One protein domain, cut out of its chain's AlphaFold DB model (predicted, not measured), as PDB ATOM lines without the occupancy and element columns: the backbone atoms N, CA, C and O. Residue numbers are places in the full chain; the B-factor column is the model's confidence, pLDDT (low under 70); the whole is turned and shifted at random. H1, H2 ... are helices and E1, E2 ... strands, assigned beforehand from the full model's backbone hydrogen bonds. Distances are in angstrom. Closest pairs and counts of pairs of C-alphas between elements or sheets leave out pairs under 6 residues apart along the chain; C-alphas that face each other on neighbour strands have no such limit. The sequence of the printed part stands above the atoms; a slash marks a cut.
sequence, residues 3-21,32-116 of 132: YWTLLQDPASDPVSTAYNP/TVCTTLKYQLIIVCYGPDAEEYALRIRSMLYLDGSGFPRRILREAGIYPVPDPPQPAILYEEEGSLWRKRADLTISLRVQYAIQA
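What this domain is: This is residues 3 to 21 and 32 to 116 of the 132 residues of an uncharacterized protein of Clostridiales bacterium FE2011 (UniProt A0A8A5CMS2). A long, strongly twisted antiparallel sheet is built along one very long strand, E7, with shorter strands set in stagger along both its sides. Helix H1 covers part of one face and runs along the strands over E4 and E7, while the small helix H2 sits beside the sheet at E5. The printed part has 104 residues with seven named strands and two named helices, in the order E1 E2 E3 E4 H1 H2 E5 E6 E7, and the class is mixed, helices and strands. The whole is loose and elongated, with a radius of gyration of the C-alphas of 16.0 A and spans of 60 by 32 by 19 A.

How they stand to each other: The sheet is branched, and E7, residues 97 to 115, has four neighbours. On one side of it lie E4, residues 39 to 46, with N 43 and O 104 at 2.8 A, and E3, residues 32 to 36, with N 33 and O 112 at 3.0 A. On the other side lie E6, residues 88 to 94, with N 88 and O 103 at 2.8 A, and E5, residues 78 to 80, with N 79 and O 109 at 2.8 A. E6 and E7 form a hairpin. E3 runs on into E4 across a break of 2 residues, at 52 degrees. E1, residues 3 to 8, is the antiparallel neighbour of E4, with N 5 and O 42 at 2.9 A. E2, residues 15 to 19, is the antiparallel neighbour of E3, with N 36 and O 15 at 3.3 A. H1, residues 50 to 62, is on the sheet at a height of 7.9 A, over E4 and E7, along the strands at 13 degrees to E4 on the local plane. The closest C-alphas of H1 and E7 are those of Glu 51 and Ala 102, 5.4 A apart. H2, residues 68 to 75, is on the sheet but over none of its strands; its closest C-alpha pair with E5 is Leu 73 and Tyr 79, 6.3 A. H1, with residues 60 to 62 alone, and H2 touch only at the corner, Leu 61 and Arg 70 being the closest, with C-alphas 5.0 A apart. In H1 and H2 every O i to N i+4 pair is within hydrogen-bond range.

Where its parts are: E7 is 55.5 A long, from C-alpha 97 at (-5.768, -42.154, -47.654) to C-alpha 115 at (-52.714, -64.419, -28.285). E4 measures 22.8 A, H1 18.6 A and E6 18.0 A. E1 begins at C-alpha 3, (-23.398, -48.400, -44.997).

The domain as a whole: The C-alphas farthest apart are those of Ser 96 and Ala 116, 60.1 A. Residues 22 to 31 are not printed, and C-alphas 21 and 32 across this cut are 8.3 A apart. Of the links that are printed whole, none is long. The mean pLDDT of the printed part is 73.5; residues 6 to 21, 32 to 39, 65 to 68, 94 and 111 to 116 are under 70.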
ATOM      1  N   TYR A   3     -23.029 -46.994 -44.893       75.94
ATOM      2  CA  TYR A   3     -23.398 -48.400 -44.997       75.94
ATOM      3  C   TYR A   3     -24.205 -48.780 -43.765       75.94
ATOM      4  O   TYR A   3     -23.936 -48.297 -42.668       75.94
ATOM      5  N   TRP A   4     -25.194 -49.649 -43.928       72.56
ATOM      6  CA  TRP A   4     -25.929 -50.187 -42.795       72.56
ATOM      7  C   TRP A   4     -26.318 -51.636 -43.052       72.56
ATOM      8  O   TRP A   4     -26.503 -52.049 -44.196       72.56
ATOM      9  N   THR A   5     -26.412 -52.408 -41.977       70.62
ATOM     10  CA  THR A   5     -26.852 -53.799 -42.016       70.62
ATOM     11  C   THR A   5     -27.616 -54.147 -40.744       70.62
ATOM     12  O   THR A   5     -27.366 -53.582 -39.677       70.62
ATOM     13  N   LEU A   6     -28.562 -55.071 -40.871       66.06
ATOM     14  CA  LEU A   6     -29.300 -55.645 -39.757       66.06
ATOM     15  C   LEU A   6     -28.758 -57.053 -39.516       66.06
ATOM     16  O   LEU A   6     -28.930 -57.934 -40.356       66.06
ATOM     17  N   LEU A   7     -28.103 -57.264 -38.378       64.38
ATOM     18  CA  LEU A   7     -27.604 -58.578 -37.984       64.38
ATOM     19  C   LEU A   7     -28.556 -59.224 -36.987       64.38
ATOM     20  O   LEU A   7     -28.995 -58.582 -36.036       64.38
ATOM     21  N   GLN A   8     -28.838 -60.506 -37.197       63.44
ATOM     22  CA  GLN A   8     -29.501 -61.370 -36.229       63.44
ATOM     23  C   GLN A   8     -28.432 -62.212 -35.535       63.44
ATOM     24  O   GLN A   8     -27.712 -62.941 -36.212       63.44
ATOM     25  N   ASP A   9     -28.330 -62.143 -34.208       57.88
ATOM     26  CA  ASP A   9     -27.469 -63.061 -33.459       57.88
ATOM     27  C   ASP A   9     -28.087 -64.478 -33.478       57.88
ATOM     28  O   ASP A   9     -29.196 -64.672 -32.970       57.88
ATOM     29  N   PRO A  10     -27.424 -65.494 -34.063       50.84
ATOM     30  CA  PRO A  10     -27.958 -66.850 -34.106       50.84
ATOM     31  C   PRO A  10     -27.946 -67.553 -32.734       50.84
ATOM     32  O   PRO A  10     -28.773 -68.438 -32.510       50.84
ATOM     33  N   ALA A  11     -27.079 -67.158 -31.793       49.69
ATOM     34  CA  ALA A  11     -26.785 -67.918 -30.572       49.69
ATOM     35  C   ALA A  11     -27.596 -67.504 -29.329       49.69
ATOM     36  O   ALA A  11     -27.684 -68.259 -28.367       49.69
ATOM     37  N   SER A  12     -28.202 -66.317 -29.318       46.62
ATOM     38  CA  SER A  12     -28.643 -65.702 -28.056       46.62
ATOM     39  C   SER A  12     -30.114 -65.977 -27.715       46.62
ATOM     40  O   SER A  12     -30.949 -65.295 -28.272       46.62
ATOM     41  N   ASP A  13     -30.503 -66.950 -26.887       48.16
ATOM     42  CA  ASP A  13     -31.924 -67.239 -26.554       48.16
ATOM     43  C   ASP A  13     -32.802 -65.981 -26.319       48.16
ATOM     44  O   ASP A  13     -32.309 -64.981 -25.791       48.16
ATOM     45  N   PRO A  14     -34.095 -65.974 -26.720       49.94
ATOM     46  CA  PRO A  14     -34.963 -64.812 -26.540       49.94
ATOM     47  C   PRO A  14     -35.150 -64.511 -25.047       49.94
ATOM     48  O   PRO A  14     -35.944 -65.156 -24.360       49.94
ATOM     49  N   VAL A  15     -34.435 -63.507 -24.540       44.25
ATOM     50  CA  VAL A  15     -34.622 -63.015 -23.175       44.25
ATOM     51  C   VAL A  15     -35.864 -62.123 -23.171       44.25
ATOM     52  O   VAL A  15     -35.839 -60.961 -23.585       44.25
ATOM     53  N   SER A  16     -36.982 -62.700 -22.731       44.78
ATOM     54  CA  SER A  16     -38.223 -61.974 -22.466       44.78
ATOM     55  C   SER A  16     -37.985 -60.999 -21.314       44.78
ATOM     56  O   SER A  16     -37.855 -61.406 -20.159       44.78
ATOM     57  N   THR A  17     -37.891 -59.707 -21.618       45.62
ATOM     58  CA  THR A  17     -37.791 -58.655 -20.608       45.62
ATOM     59  C   THR A  17     -38.991 -57.722 -20.724       45.62
ATOM     60  O   THR A  17     -39.111 -56.935 -21.657       45.62
ATOM     61  N   ALA A  18     -39.832 -57.805 -19.692       42.38
ATOM     62  CA  ALA A  18     -41.042 -57.030 -19.415       42.38
ATOM     63  C   ALA A  18     -42.362 -57.669 -19.886       42.38
ATOM     64  O   ALA A  18     -42.845 -57.471 -21.000       42.38
ATOM     65  N   TYR A  19     -42.995 -58.364 -18.936       37.78
ATOM     66  CA  TYR A  19     -44.446 -58.492 -18.865       37.78
ATOM     67  C   TYR A  19     -45.027 -57.095 -18.625       37.78
ATOM     68  O   TYR A  19     -44.721 -56.476 -17.606       37.78
ATOM     69  N   ASN A  20     -45.826 -56.587 -19.560       42.06
ATOM     70  CA  ASN A  20     -46.592 -55.365 -19.346       42.06
ATOM     71  C   ASN A  20     -48.035 -55.786 -19.028       42.06
ATOM     72  O   ASN A  20     -48.773 -56.106 -19.963       42.06
ATOM     73  N   PRO A  21     -48.432 -55.903 -17.744       42.34
ATOM     74  CA  PRO A  21     -49.810 -56.233 -17.413       42.34
ATOM     75  C   PRO A  21     -50.721 -55.148 -17.981       42.34
ATOM     76  O   PRO A  21     -50.537 -53.967 -17.686       42.34
ATOM     77  N   THR A  32     -49.444 -58.585 -24.695       50.94
ATOM     78  CA  THR A  32     -48.348 -57.898 -25.378       50.94
ATOM     79  C   THR A  32     -47.035 -58.318 -24.730       50.94
ATOM     80  O   THR A  32     -46.763 -57.950 -23.588       50.94
ATOM     81  N   VAL A  33     -46.220 -59.092 -25.449       53.03
ATOM     82  CA  VAL A  33     -44.891 -59.499 -24.989       53.03
ATOM     83  C   VAL A  33     -43.850 -58.704 -25.760       53.03
ATOM     84  O   VAL A  33     -43.712 -58.803 -26.979       53.03
ATOM     85  N   CYS A  34     -43.102 -57.889 -25.027       51.38
ATOM     86  CA  CYS A  34     -41.885 -57.287 -25.539       51.38
ATOM     87  C   CYS A  34     -40.762 -58.278 -25.264       51.38
ATOM     88  O   CYS A  34     -40.389 -58.477 -24.111       51.38
ATOM     89  N   THR A  35     -40.229 -58.916 -26.301       53.97
ATOM     90  CA  THR A  35     -38.992 -59.673 -26.135       53.97
ATOM     91  C   THR A  35     -37.842 -58.856 -26.697       53.97
ATOM     92  O   THR A  35     -37.960 -58.175 -27.724       53.97
ATOM     93  N   THR A  36     -36.697 -58.922 -26.036       49.16
ATOM     94  CA  THR A  36     -35.480 -58.352 -26.600       49.16
ATOM     95  C   THR A  36     -34.952 -59.360 -27.618       49.16
ATOM     96  O   THR A  36     -34.188 -60.259 -27.280       49.16
ATOM     97  N   LEU A  37     -35.426 -59.294 -28.869       55.72
ATOM     98  CA  LEU A  37     -34.845 -60.108 -29.940       55.72
ATOM     99  C   LEU A  37     -33.514 -59.494 -30.358       55.72
ATOM    100  O   LEU A  37     -33.528 -58.393 -30.888       55.72
ATOM    101  N   LYS A  38     -32.434 -60.254 -30.126       62.34
ATOM    102  CA  LYS A  38     -31.196 -60.550 -30.896       62.34
ATOM    103  C   LYS A  38     -30.740 -59.692 -32.101       62.34
ATOM    104  O   LYS A  38     -29.766 -60.071 -32.747       62.34
ATOM    105  N   TYR A  39     -31.419 -58.617 -32.480       66.75
ATOM    106  CA  TYR A  39     -31.137 -57.850 -33.683       66.75
ATOM    107  C   TYR A  39     -30.304 -56.621 -33.347       66.75
ATOM    108  O   TYR A  39     -30.626 -55.860 -32.433       66.75
ATOM    109  N   GLN A  40     -29.245 -56.415 -34.119       76.19
ATOM    110  CA  GLN A  40     -28.412 -55.226 -34.053       76.19
ATOM    111  C   GLN A  40     -28.452 -54.511 -35.397       76.19
ATOM    112  O   GLN A  40     -28.176 -55.106 -36.440       76.19
ATOM    113  N   LEU A  41     -28.799 -53.228 -35.371       81.50
ATOM    114  CA  LEU A  41     -28.617 -52.339 -36.508       81.50
ATOM    115  C   LEU A  41     -27.215 -51.746 -36.416       81.50
ATOM    116  O   LEU A  41     -26.932 -50.973 -35.502       81.50
ATOM    117  N   ILE A  42     -26.354 -52.111 -37.359       84.88
ATOM    118  CA  ILE A  42     -24.998 -51.574 -37.461       84.88
ATOM    119  C   ILE A  42     -24.985 -50.556 -38.588       84.88
ATOM    120  O   ILE A  42     -25.375 -50.862 -39.714       84.88
ATOM    121  N   ILE A  43     -24.530 -49.349 -38.278       85.75
ATOM    122  CA  ILE A  43     -24.400 -48.243 -39.220       85.75
ATOM    123  C   ILE A  43     -22.945 -47.810 -39.225       85.75
ATOM    124  O   ILE A  43     -22.391 -47.483 -38.180       85.75
ATOM    125  N   VAL A  44     -22.345 -47.794 -40.406       87.81
ATOM    126  CA  VAL A  44     -20.962 -47.386 -40.621       87.81
ATOM    127  C   VAL A  44     -20.961 -46.167 -41.531       87.81
ATOM    128  O   VAL A  44     -21.388 -46.223 -42.688       87.81
ATOM    129  N   CYS A  45     -20.479 -45.049 -41.007       89.00
ATOM    130  CA  CYS A  45     -20.334 -43.797 -41.733       89.00
ATOM    131  C   CYS A  45     -18.857 -43.564 -42.062       89.00
ATOM    132  O   CYS A  45     -18.009 -43.647 -41.181       89.00
ATOM    133  N   TYR A  46     -18.557 -43.202 -43.307       88.50
ATOM    134  CA  TYR A  46     -17.216 -42.815 -43.757       88.50
ATOM    135  C   TYR A  46     -17.193 -41.376 -44.266       88.50
ATOM    136  O   TYR A  46     -18.103 -40.958 -44.996       88.50
ATOM    137  N   GLY A  47     -16.107 -40.664 -43.964       88.25
ATOM    138  CA  GLY A  47     -15.832 -39.311 -44.445       88.25
ATOM    139  C   GLY A  47     -15.546 -38.313 -43.317       88.25
ATOM    140  O   GLY A  47     -15.631 -38.675 -42.144       88.25
ATOM    141  N   PRO A  48     -15.222 -37.053 -43.656       88.25
ATOM    142  CA  PRO A  48     -14.894 -36.021 -42.664       88.25
ATOM    143  C   PRO A  48     -16.026 -35.805 -41.645       88.25
ATOM    144  O   PRO A  48     -15.764 -35.686 -40.448       88.25
ATOM    145  N   ASP A  49     -17.276 -35.899 -42.104       90.81
ATOM    146  CA  ASP A  49     -18.478 -35.653 -41.297       90.81
ATOM    147  C   ASP A  49     -19.117 -36.948 -40.757       90.81
ATOM    148  O   ASP A  49     -20.275 -36.965 -40.340       90.81
ATOM    149  N   ALA A  50     -18.386 -38.071 -40.767       89.81
ATOM    150  CA  ALA A  50     -18.914 -39.386 -40.382       89.81
ATOM    151  C   ALA A  50     -19.563 -39.400 -38.985       89.81
ATOM    152  O   ALA A  50     -20.623 -39.997 -38.792       89.81
ATOM    153  N   GLU A  51     -18.938 -38.717 -38.027       92.75
ATOM    154  CA  GLU A  51     -19.429 -38.586 -36.652       92.75
ATOM    155  C   GLU A  51     -20.760 -37.831 -36.583       92.75
ATOM    156  O   GLU A  51     -21.701 -38.299 -35.944       92.75
ATOM    157  N   GLU A  52     -20.869 -36.703 -37.290       92.44
ATOM    158  CA  GLU A  52     -22.093 -35.904 -37.329       92.44
ATOM    159  C   GLU A  52     -23.249 -36.710 -37.938       92.44
ATOM    160  O   GLU A  52     -24.354 -36.740 -37.387       92.44
ATOM    161  N   TYR A  53     -22.985 -37.445 -39.022       90.00
ATOM    162  CA  TYR A  53     -23.982 -38.325 -39.629       90.00
ATOM    163  C   TYR A  53     -24.451 -39.423 -38.669       90.00
ATOM    164  O   TYR A  53     -25.659 -39.645 -38.545       90.00
ATOM    165  N   ALA A  54     -23.533 -40.080 -37.957       90.56
ATOM    166  CA  ALA A  54     -23.890 -41.115 -36.988       90.56
ATOM    167  C   ALA A  54     -24.740 -40.546 -35.831       90.56
ATOM    168  O   ALA A  54     -25.782 -41.109 -35.485       90.56
ATOM    169  N   LEU A  55     -24.369 -39.381 -35.287       91.44
ATOM    170  CA  LEU A  55     -25.130 -38.689 -34.238       91.44
ATOM    171  C   LEU A  55     -26.529 -38.261 -34.704       91.44
ATOM    172  O   LEU A  55     -27.506 -38.359 -33.948       91.44
ATOM    173  N   ARG A  56     -26.649 -37.820 -35.959       89.94
ATOM    174  CA  ARG A  56     -27.932 -37.451 -36.562       89.94
ATOM    175  C   ARG A  56     -28.851 -38.661 -36.695       89.94
ATOM    176  O   ARG A  56     -30.013 -38.576 -36.301       89.94
ATOM    177  N   ILE A  57     -28.339 -39.795 -37.177       86.69
ATOM    178  CA  ILE A  57     -29.126 -41.031 -37.295       86.69
ATOM    179  C   ILE A  57     -29.551 -41.542 -35.912       86.69
ATOM    180  O   ILE A  57     -30.722 -41.877 -35.718       86.69
ATOM    181  N   ARG A  58     -28.650 -41.520 -34.919       88.19
ATOM    182  CA  ARG A  58     -28.986 -41.837 -33.520       88.19
ATOM    183  C   ARG A  58     -30.153 -40.984 -33.022       88.19
ATOM    184  O   ARG A  58     -31.108 -41.503 -32.449       88.19
ATOM    185  N   SER A  59     -30.102 -39.677 -33.270       88.25
ATOM    186  CA  SER A  59     -31.159 -38.745 -32.864       88.25
ATOM    187  C   SER A  59     -32.489 -39.047 -33.560       88.25
ATOM    188  O   SER A  59     -33.527 -39.053 -32.902       88.25
ATOM    189  N   MET A  60     -32.466 -39.389 -34.853       85.50
ATOM    190  CA  MET A  60     -33.667 -39.782 -35.600       85.50
ATOM    191  C   MET A  60     -34.314 -41.073 -35.080       85.50
ATOM    192  O   MET A  60     -35.526 -41.238 -35.191       85.50
ATOM    193  N   LEU A  61     -33.523 -41.995 -34.530       83.44
ATOM    194  CA  LEU A  61     -34.017 -43.275 -34.015       83.44
ATOM    195  C   LEU A  61     -34.598 -43.164 -32.600       83.44
ATOM    196  O   LEU A  61     -35.589 -43.825 -32.289       83.44
ATOM    197  N   TYR A  62     -34.001 -42.325 -31.754       82.94
ATOM    198  CA  TYR A  62     -34.331 -42.262 -30.328       82.94
ATOM    199  C   TYR A  62     -35.162 -41.038 -29.934       82.94
ATOM    200  O   TYR A  62     -36.102 -41.163 -29.146       82.94
ATOM    201  N   LEU A  63     -34.850 -39.865 -30.486       76.88
ATOM    202  CA  LEU A  63     -35.418 -38.584 -30.057       76.88
ATOM    203  C   LEU A  63     -36.537 -38.118 -30.985       76.88
ATOM    204  O   LEU A  63     -37.599 -37.720 -30.517       76.88
ATOM    205  N   ASP A  64     -36.333 -38.228 -32.296       74.31
ATOM    206  CA  ASP A  64     -37.365 -37.887 -33.266       74.31
ATOM    207  C   ASP A  64     -38.388 -39.030 -33.330       74.31
ATOM    208  O   ASP A  64     -38.091 -40.152 -33.742       74.31
ATOM    209  N   GLY A  65     -39.606 -38.782 -32.852       59.25
ATOM    210  CA  GLY A  65     -40.700 -39.759 -32.876       59.25
ATOM    211  C   GLY A  65     -41.177 -40.111 -34.290       59.25
ATOM    212  O   GLY A  65     -41.908 -41.089 -34.451       59.25
ATOM    213  N   SER A  66     -40.769 -39.328 -35.294       64.38
ATOM    214  CA  SER A  66     -41.279 -39.379 -36.666       64.38
ATOM    215  C   SER A  66     -40.211 -39.610 -37.736       64.38
ATOM    216  O   SER A  66     -40.553 -39.741 -38.914       64.38
ATOM    217  N   GLY A  67     -38.933 -39.702 -37.349       67.94
ATOM    218  CA  GLY A  67     -37.836 -39.919 -38.288       67.94
ATOM    219  C   GLY A  67     -38.056 -41.163 -39.153       67.94
ATOM    220  O   GLY A  67     -38.459 -42.218 -38.656       67.94
ATOM    221  N   PHE A  68     -37.763 -41.049 -40.455       65.06
ATOM    222  CA  PHE A  68     -37.930 -42.118 -41.452       65.06
ATOM    223  C   PHE A  68     -37.406 -43.499 -40.986       65.06
ATOM    224  O   PHE A  68     -38.151 -44.470 -41.116       65.06
ATOM    225  N   PRO A  69     -36.217 -43.616 -40.345       73.88
ATOM    226  CA  PRO A  69     -35.718 -44.908 -39.865       73.88
ATOM    227  C   PRO A  69     -36.563 -45.497 -38.728       73.88
ATOM    228  O   PRO A  69     -36.832 -46.694 -38.695       73.88
ATOM    229  N   ARG A  70     -37.025 -44.653 -37.798       78.00
ATOM    230  CA  ARG A  70     -37.828 -45.082 -36.647       78.00
ATOM    231  C   ARG A  70     -39.217 -45.535 -37.071       78.00
ATOM    232  O   ARG A  70     -39.735 -46.496 -36.510       78.00
ATOM    233  N   ARG A  71     -39.819 -44.853 -38.049       78.19
ATOM    234  CA  ARG A  71     -41.140 -45.207 -38.574       78.19
ATOM    235  C   ARG A  71     -41.139 -46.600 -39.200       78.19
ATOM    236  O   ARG A  71     -41.993 -47.400 -38.840       78.19
ATOM    237  N   ILE A  72     -40.161 -46.896 -40.056       76.69
ATOM    238  CA  ILE A  72     -40.032 -48.211 -40.705       76.69
ATOM    239  C   ILE A  72     -39.843 -49.316 -39.660       76.69
ATOM    240  O   ILE A  72     -40.540 -50.327 -39.698       76.69
ATOM    241  N   LEU A  73     -38.951 -49.107 -38.684       78.12
ATOM    242  CA  LEU A  73     -38.741 -50.074 -37.601       78.12
ATOM    243  C   LEU A  73     -40.027 -50.295 -36.793       78.12
ATOM    244  O   LEU A  73     -40.406 -51.436 -36.540       78.12
ATOM    245  N   ARG A  74     -40.745 -49.217 -36.460       78.12
ATOM    246  CA  ARG A  74     -42.006 -49.283 -35.713       78.12
ATOM    247  C   ARG A  74     -43.107 -50.016 -36.477       78.12
ATOM    248  O   ARG A  74     -43.832 -50.792 -35.862       78.12
ATOM    249  N   GLU A  75     -43.245 -49.778 -37.781       77.94
ATOM    250  CA  GLU A  75     -44.200 -50.494 -38.642       77.94
ATOM    251  C   GLU A  75     -43.906 -52.005 -38.666       77.94
ATOM    252  O   GLU A  75     -44.834 -52.808 -38.701       77.94
ATOM    253  N   ALA A  76     -42.635 -52.395 -38.529       74.12
ATOM    254  CA  ALA A  76     -42.209 -53.786 -38.371       74.12
ATOM    255  C   ALA A  76     -42.287 -54.319 -36.920       74.12
ATOM    256  O   ALA A  76     -41.867 -55.445 -36.657       74.12
ATOM    257  N   GLY A  77     -42.785 -53.533 -35.955       74.94
ATOM    258  CA  GLY A  77     -42.817 -53.910 -34.535       74.94
ATOM    259  C   GLY A  77     -41.434 -53.971 -33.869       74.94
ATOM    260  O   GLY A  77     -41.289 -54.554 -32.793       74.94
ATOM    261  N   ILE A  78     -40.418 -53.374 -34.494       77.75
ATOM    262  CA  ILE A  78     -39.033 -53.327 -34.034       77.75
ATOM    263  C   ILE A  78     -38.769 -51.971 -33.377       77.75
ATOM    264  O   ILE A  78     -39.103 -50.911 -33.905       77.75
ATOM    265  N   TYR A  79     -38.130 -51.989 -32.217       80.31
ATOM    266  CA  TYR A  79     -37.852 -50.795 -31.433       80.31
ATOM    267  C   TYR A  79     -36.397 -50.793 -30.985       80.31
ATOM    268  O   TYR A  79     -35.876 -51.850 -30.645       80.31
ATOM    269  N   PRO A  80     -35.727 -49.637 -30.918       81.00
ATOM    270  CA  PRO A  80     -34.442 -49.559 -30.241       81.00
ATOM    271  C   PRO A  80     -34.589 -49.878 -28.745       81.00
ATOM    272  O   PRO A  80     -35.607 -49.556 -28.118       81.00
ATOM    273  N   VAL A  81     -33.571 -50.527 -28.181       82.00
ATOM    274  CA  VAL A  81     -33.431 -50.729 -26.731       82.00
ATOM    275  C   VAL A  81     -33.250 -49.358 -26.064       82.00
ATOM    276  O   VAL A  81     -32.579 -48.506 -26.650       82.00
ATOM    277  N   PRO A  82     -33.871 -49.105 -24.892       70.25
ATOM    278  CA  PRO A  82     -33.630 -47.880 -24.128       70.25
ATOM    279  C   PRO A  82     -32.129 -47.719 -23.842       70.25
ATOM    280  O   PRO A  82     -31.451 -48.710 -23.623       70.25
ATOM    281  N   ASP A  83     -31.642 -46.479 -23.863       79.94
ATOM    282  CA  ASP A  83     -30.223 -46.071 -23.838       79.94
ATOM    283  C   ASP A  83     -29.548 -46.007 -25.224       79.94
ATOM    284  O   ASP A  83     -29.079 -47.010 -25.765       79.94
ATOM    285  N   PRO A  84     -29.498 -44.806 -25.842       79.94
ATOM    286  CA  PRO A  84     -28.878 -44.624 -27.145       79.94
ATOM    287  C   PRO A  84     -27.349 -44.784 -27.072       79.94
ATOM    288  O   PRO A  84     -26.696 -44.042 -26.332       79.94
ATOM    289  N   PRO A  85     -26.751 -45.673 -27.885       86.88
ATOM    290  CA  PRO A  85     -25.306 -45.866 -27.915       86.88
ATOM    291  C   PRO A  85     -24.597 -44.657 -28.533       86.88
ATOM    292  O   PRO A  85     -25.129 -43.976 -29.416       86.88
ATOM    293  N   GLN A  86     -23.372 -44.388 -28.080       91.12
ATOM    294  CA  GLN A  86     -22.502 -43.397 -28.716       91.12
ATOM    295  C   GLN A  86     -21.792 -44.021 -29.924       91.12
ATOM    296  O   GLN A  86     -21.414 -45.191 -29.853       91.12
ATOM    297  N   PRO A  87     -21.603 -43.271 -31.024       92.12
ATOM    298  CA  PRO A  87     -20.826 -43.765 -32.147       92.12
ATOM    299  C   PRO A  87     -19.354 -43.934 -31.752       92.12
ATOM    300  O   PRO A  87     -18.765 -43.056 -31.120       92.12
ATOM    301  N   ALA A  88     -18.753 -45.052 -32.147       92.69
ATOM    302  CA  ALA A  88     -17.322 -45.282 -32.018       92.69
ATOM    303  C   ALA A  88     -16.597 -44.626 -33.197       92.69
ATOM    304  O   ALA A  88     -16.929 -44.887 -34.352       92.69
ATOM    305  N   ILE A  89     -15.618 -43.767 -32.910       93.38
ATOM    306  CA  ILE A  89     -14.848 -43.060 -33.936       93.38
ATOM    307  C   ILE A  89     -13.525 -43.775 -34.167       93.38
ATOM    308  O   ILE A  89     -12.766 -44.022 -33.231       93.38
ATOM    309  N   LEU A  90     -13.257 -44.083 -35.430       89.94
ATOM    310  CA  LEU A  90     -12.084 -44.805 -35.893       89.94
ATOM    311  C   LEU A  90     -11.430 -44.030 -37.040       89.94
ATOM    312  O   LEU A  90     -12.086 -43.289 -37.776       89.94
ATOM    313  N   TYR A  91     -10.126 -44.221 -37.200       89.19
ATOM    314  CA  TYR A  91      -9.376 -43.740 -38.355       89.19
ATOM    315  C   TYR A  91      -8.791 -44.959 -39.054       89.19
ATOM    316  O   TYR A  91      -7.991 -45.681 -38.463       89.19
ATOM    317  N   GLU A  92      -9.233 -45.206 -40.282       82.88
ATOM    318  CA  GLU A  92      -8.796 -46.348 -41.084       82.88
ATOM    319  C   GLU A  92      -7.976 -45.862 -42.277       82.88
ATOM    320  O   GLU A  92      -8.311 -44.860 -42.917       82.88
ATOM    321  N   GLU A  93      -6.892 -46.575 -42.567       81.44
ATOM    322  CA  GLU A  93      -6.084 -46.358 -43.760       81.44
ATOM    323  C   GLU A  93      -6.639 -47.229 -44.895       81.44
ATOM    324  O   GLU A  93      -6.611 -48.457 -44.830       81.44
ATOM    325  N   GLU A  94      -7.177 -46.591 -45.936       69.06
ATOM    326  CA  GLU A  94      -7.688 -47.264 -47.130       69.06
ATOM    327  C   GLU A  94      -6.794 -46.879 -48.320       69.06
ATOM    328  O   GLU A  94      -6.913 -45.797 -48.905       69.06
ATOM    329  N   GLY A  95      -5.834 -47.750 -48.648       78.50
ATOM    330  CA  GLY A  95      -4.799 -47.464 -49.644       78.50
ATOM    331  C   GLY A  95      -3.758 -46.477 -49.112       78.50
ATOM    332  O   GLY A  95      -2.969 -46.834 -48.249       78.50
ATOM    333  N   SER A  96      -3.739 -45.248 -49.640       74.94
ATOM    334  CA  SER A  96      -2.851 -44.154 -49.184       74.94
ATOM    335  C   SER A  96      -3.615 -42.993 -48.533       74.94
ATOM    336  O   SER A  96      -3.072 -41.899 -48.381       74.94
ATOM    337  N   LEU A  97      -4.900 -43.187 -48.212       75.44
ATOM    338  CA  LEU A  97      -5.768 -42.154 -47.654       75.44
ATOM    339  C   LEU A  97      -6.287 -42.577 -46.281       75.44
ATOM    340  O   LEU A  97      -6.885 -43.640 -46.128       75.44
ATOM    341  N   TRP A  98      -6.125 -41.689 -45.304       76.19
ATOM    342  CA  TRP A  98      -6.759 -41.818 -43.997       76.19
ATOM    343  C   TRP A  98      -8.212 -41.368 -44.083       76.19
ATOM    344  O   TRP A  98      -8.503 -40.236 -44.480       76.19
ATOM    345  N   ARG A  99      -9.135 -42.247 -43.698       82.69
ATOM    346  CA  ARG A  99     -10.566 -41.951 -43.651       82.69
ATOM    347  C   ARG A  99     -11.068 -42.039 -42.220       82.69
ATOM    348  O   ARG A  99     -10.851 -43.024 -41.519       82.69
ATOM    349  N   LYS A 100     -11.784 -40.994 -41.801       88.88
ATOM    350  CA  LYS A 100     -12.568 -41.019 -40.568       88.88
ATOM    351  C   LYS A 100     -13.775 -41.935 -40.779       88.88
ATOM    352  O   LYS A 100     -14.499 -41.800 -41.772       88.88
ATOM    353  N   ARG A 101     -13.963 -42.855 -39.841       90.94
ATOM    354  CA  ARG A 101     -15.051 -43.824 -39.774       90.94
ATOM    355  C   ARG A 101     -15.796 -43.638 -38.453       90.94
ATOM    356  O   ARG A 101     -15.178 -43.387 -37.421       90.94
ATOM    357  N   ALA A 102     -17.118 -43.729 -38.490       92.62
ATOM    358  CA  ALA A 102     -17.961 -43.708 -37.304       92.62
ATOM    359  C   ALA A 102     -18.919 -44.900 -37.332       92.62
ATOM    360  O   ALA A 102     -19.734 -45.012 -38.250       92.62
ATOM    361  N   ASP A 103     -18.831 -45.747 -36.310       90.81
ATOM    362  CA  ASP A 103     -19.627 -46.964 -36.173       90.81
ATOM    363  C   ASP A 103     -20.693 -46.775 -35.103       90.81
ATOM    364  O   ASP A 103     -20.402 -46.405 -33.968       90.81
ATOM    365  N   LEU A 104     -21.943 -47.051 -35.450       89.25
ATOM    366  CA  LEU A 104     -23.082 -46.966 -34.553       89.25
ATOM    367  C   LEU A 104     -23.805 -48.313 -34.536       89.25
ATOM    368  O   LEU A 104     -24.458 -48.687 -35.509       89.25
ATOM    369  N   THR A 105     -23.703 -49.016 -33.411       88.12
ATOM    370  CA  THR A 105     -24.349 -50.316 -33.192       88.12
ATOM    371  C   THR A 105     -25.528 -50.146 -32.255       88.12
ATOM    372  O   THR A 105     -25.343 -49.819 -31.088       88.12
ATOM    373  N   ILE A 106     -26.739 -50.374 -32.757       84.94
ATOM    374  CA  ILE A 106     -27.993 -50.179 -32.030       84.94
ATOM    375  C   ILE A 106     -28.642 -51.528 -31.772       84.94
ATOM    376  O   ILE A 106     -29.060 -52.214 -32.704       84.94
ATOM    377  N   SER A 107     -28.779 -51.877 -30.497       82.81
ATOM    378  CA  SER A 107     -29.563 -53.035 -30.075       82.81
ATOM    379  C   SER A 107     -31.049 -52.767 -30.282       82.81
ATOM    380  O   SER A 107     -31.568 -51.710 -29.908       82.81
ATOM    381  N   LEU A 108     -31.744 -53.737 -30.862       80.62
ATOM    382  CA  LEU A 108     -33.169 -53.674 -31.146       80.62
ATOM    383  C   LEU A 108     -33.927 -54.695 -30.286       80.62
ATOM    384  O   LEU A 108     -33.379 -55.685 -29.813       80.62
ATOM    385  N   ARG A 109     -35.212 -54.434 -30.073       75.69
ATOM    386  CA  ARG A 109     -36.186 -55.316 -29.428       75.69
ATOM    387  C   ARG A 109     -37.408 -55.423 -30.323       75.69
ATOM    388  O   ARG A 109     -37.706 -54.492 -31.069       75.69
ATOM    389  N   VAL A 110     -38.132 -56.529 -30.235       71.94
ATOM    390  CA  VAL A 110     -39.332 -56.744 -31.046       71.94
ATOM    391  C   VAL A 110     -40.519 -56.917 -30.120       71.94
ATOM    392  O   VAL A 110     -40.504 -57.724 -29.191       71.94
ATOM    393  N   GLN A 111     -41.546 -56.121 -30.370       66.31
ATOM    394  CA  GLN A 111     -42.818 -56.227 -29.686       66.31
ATOM    395  C   GLN A 111     -43.750 -57.068 -30.545       66.31
ATOM    396  O   GLN A 111     -44.017 -56.718 -31.693       66.31
ATOM    397  N   TYR A 112     -44.278 -58.150 -29.985       60.06
ATOM    398  CA  TYR A 112     -45.335 -58.918 -30.629       60.06
ATOM    399  C   TYR A 112     -46.445 -59.233 -29.630       60.06
ATOM    400  O   TYR A 112     -46.222 -59.428 -28.434       60.06
ATOM    401  N   ALA A 113     -47.675 -59.248 -30.131       55.75
ATOM    402  CA  ALA A 113     -48.815 -59.713 -29.365       55.75
ATOM    403  C   ALA A 113     -48.837 -61.243 -29.421       55.75
ATOM    404  O   ALA A 113     -48.902 -61.831 -30.499       55.75
ATOM    405  N   ILE A 114     -48.781 -61.887 -28.260       53.84
ATOM    406  CA  ILE A 114     -49.096 -63.303 -28.121       53.84
ATOM    407  C   ILE A 114     -50.585 -63.375 -27.790       53.84
ATOM    408  O   ILE A 114     -51.026 -62.884 -26.748       53.84
ATOM    409  N   GLN A 115     -51.381 -63.970 -28.676       44.56
ATOM    410  CA  GLN A 115     -52.714 -64.419 -28.285       44.56
ATOM    411  C   GLN A 115     -52.539 -65.568 -27.295       44.56
ATOM    412  O   GLN A 115     -51.763 -66.490 -27.553       44.56
ATOM    413  N   ALA A 116     -53.208 -65.486 -26.143       45.84
ATOM    414  CA  ALA A 116     -53.170 -66.558 -25.159       45.84
ATOM    415  C   ALA A 116     -53.525 -67.887 -25.855       45.84
ATOM    416  O   ALA A 116     -54.534 -67.932 -26.563       45.84
TER     417      ALA A 116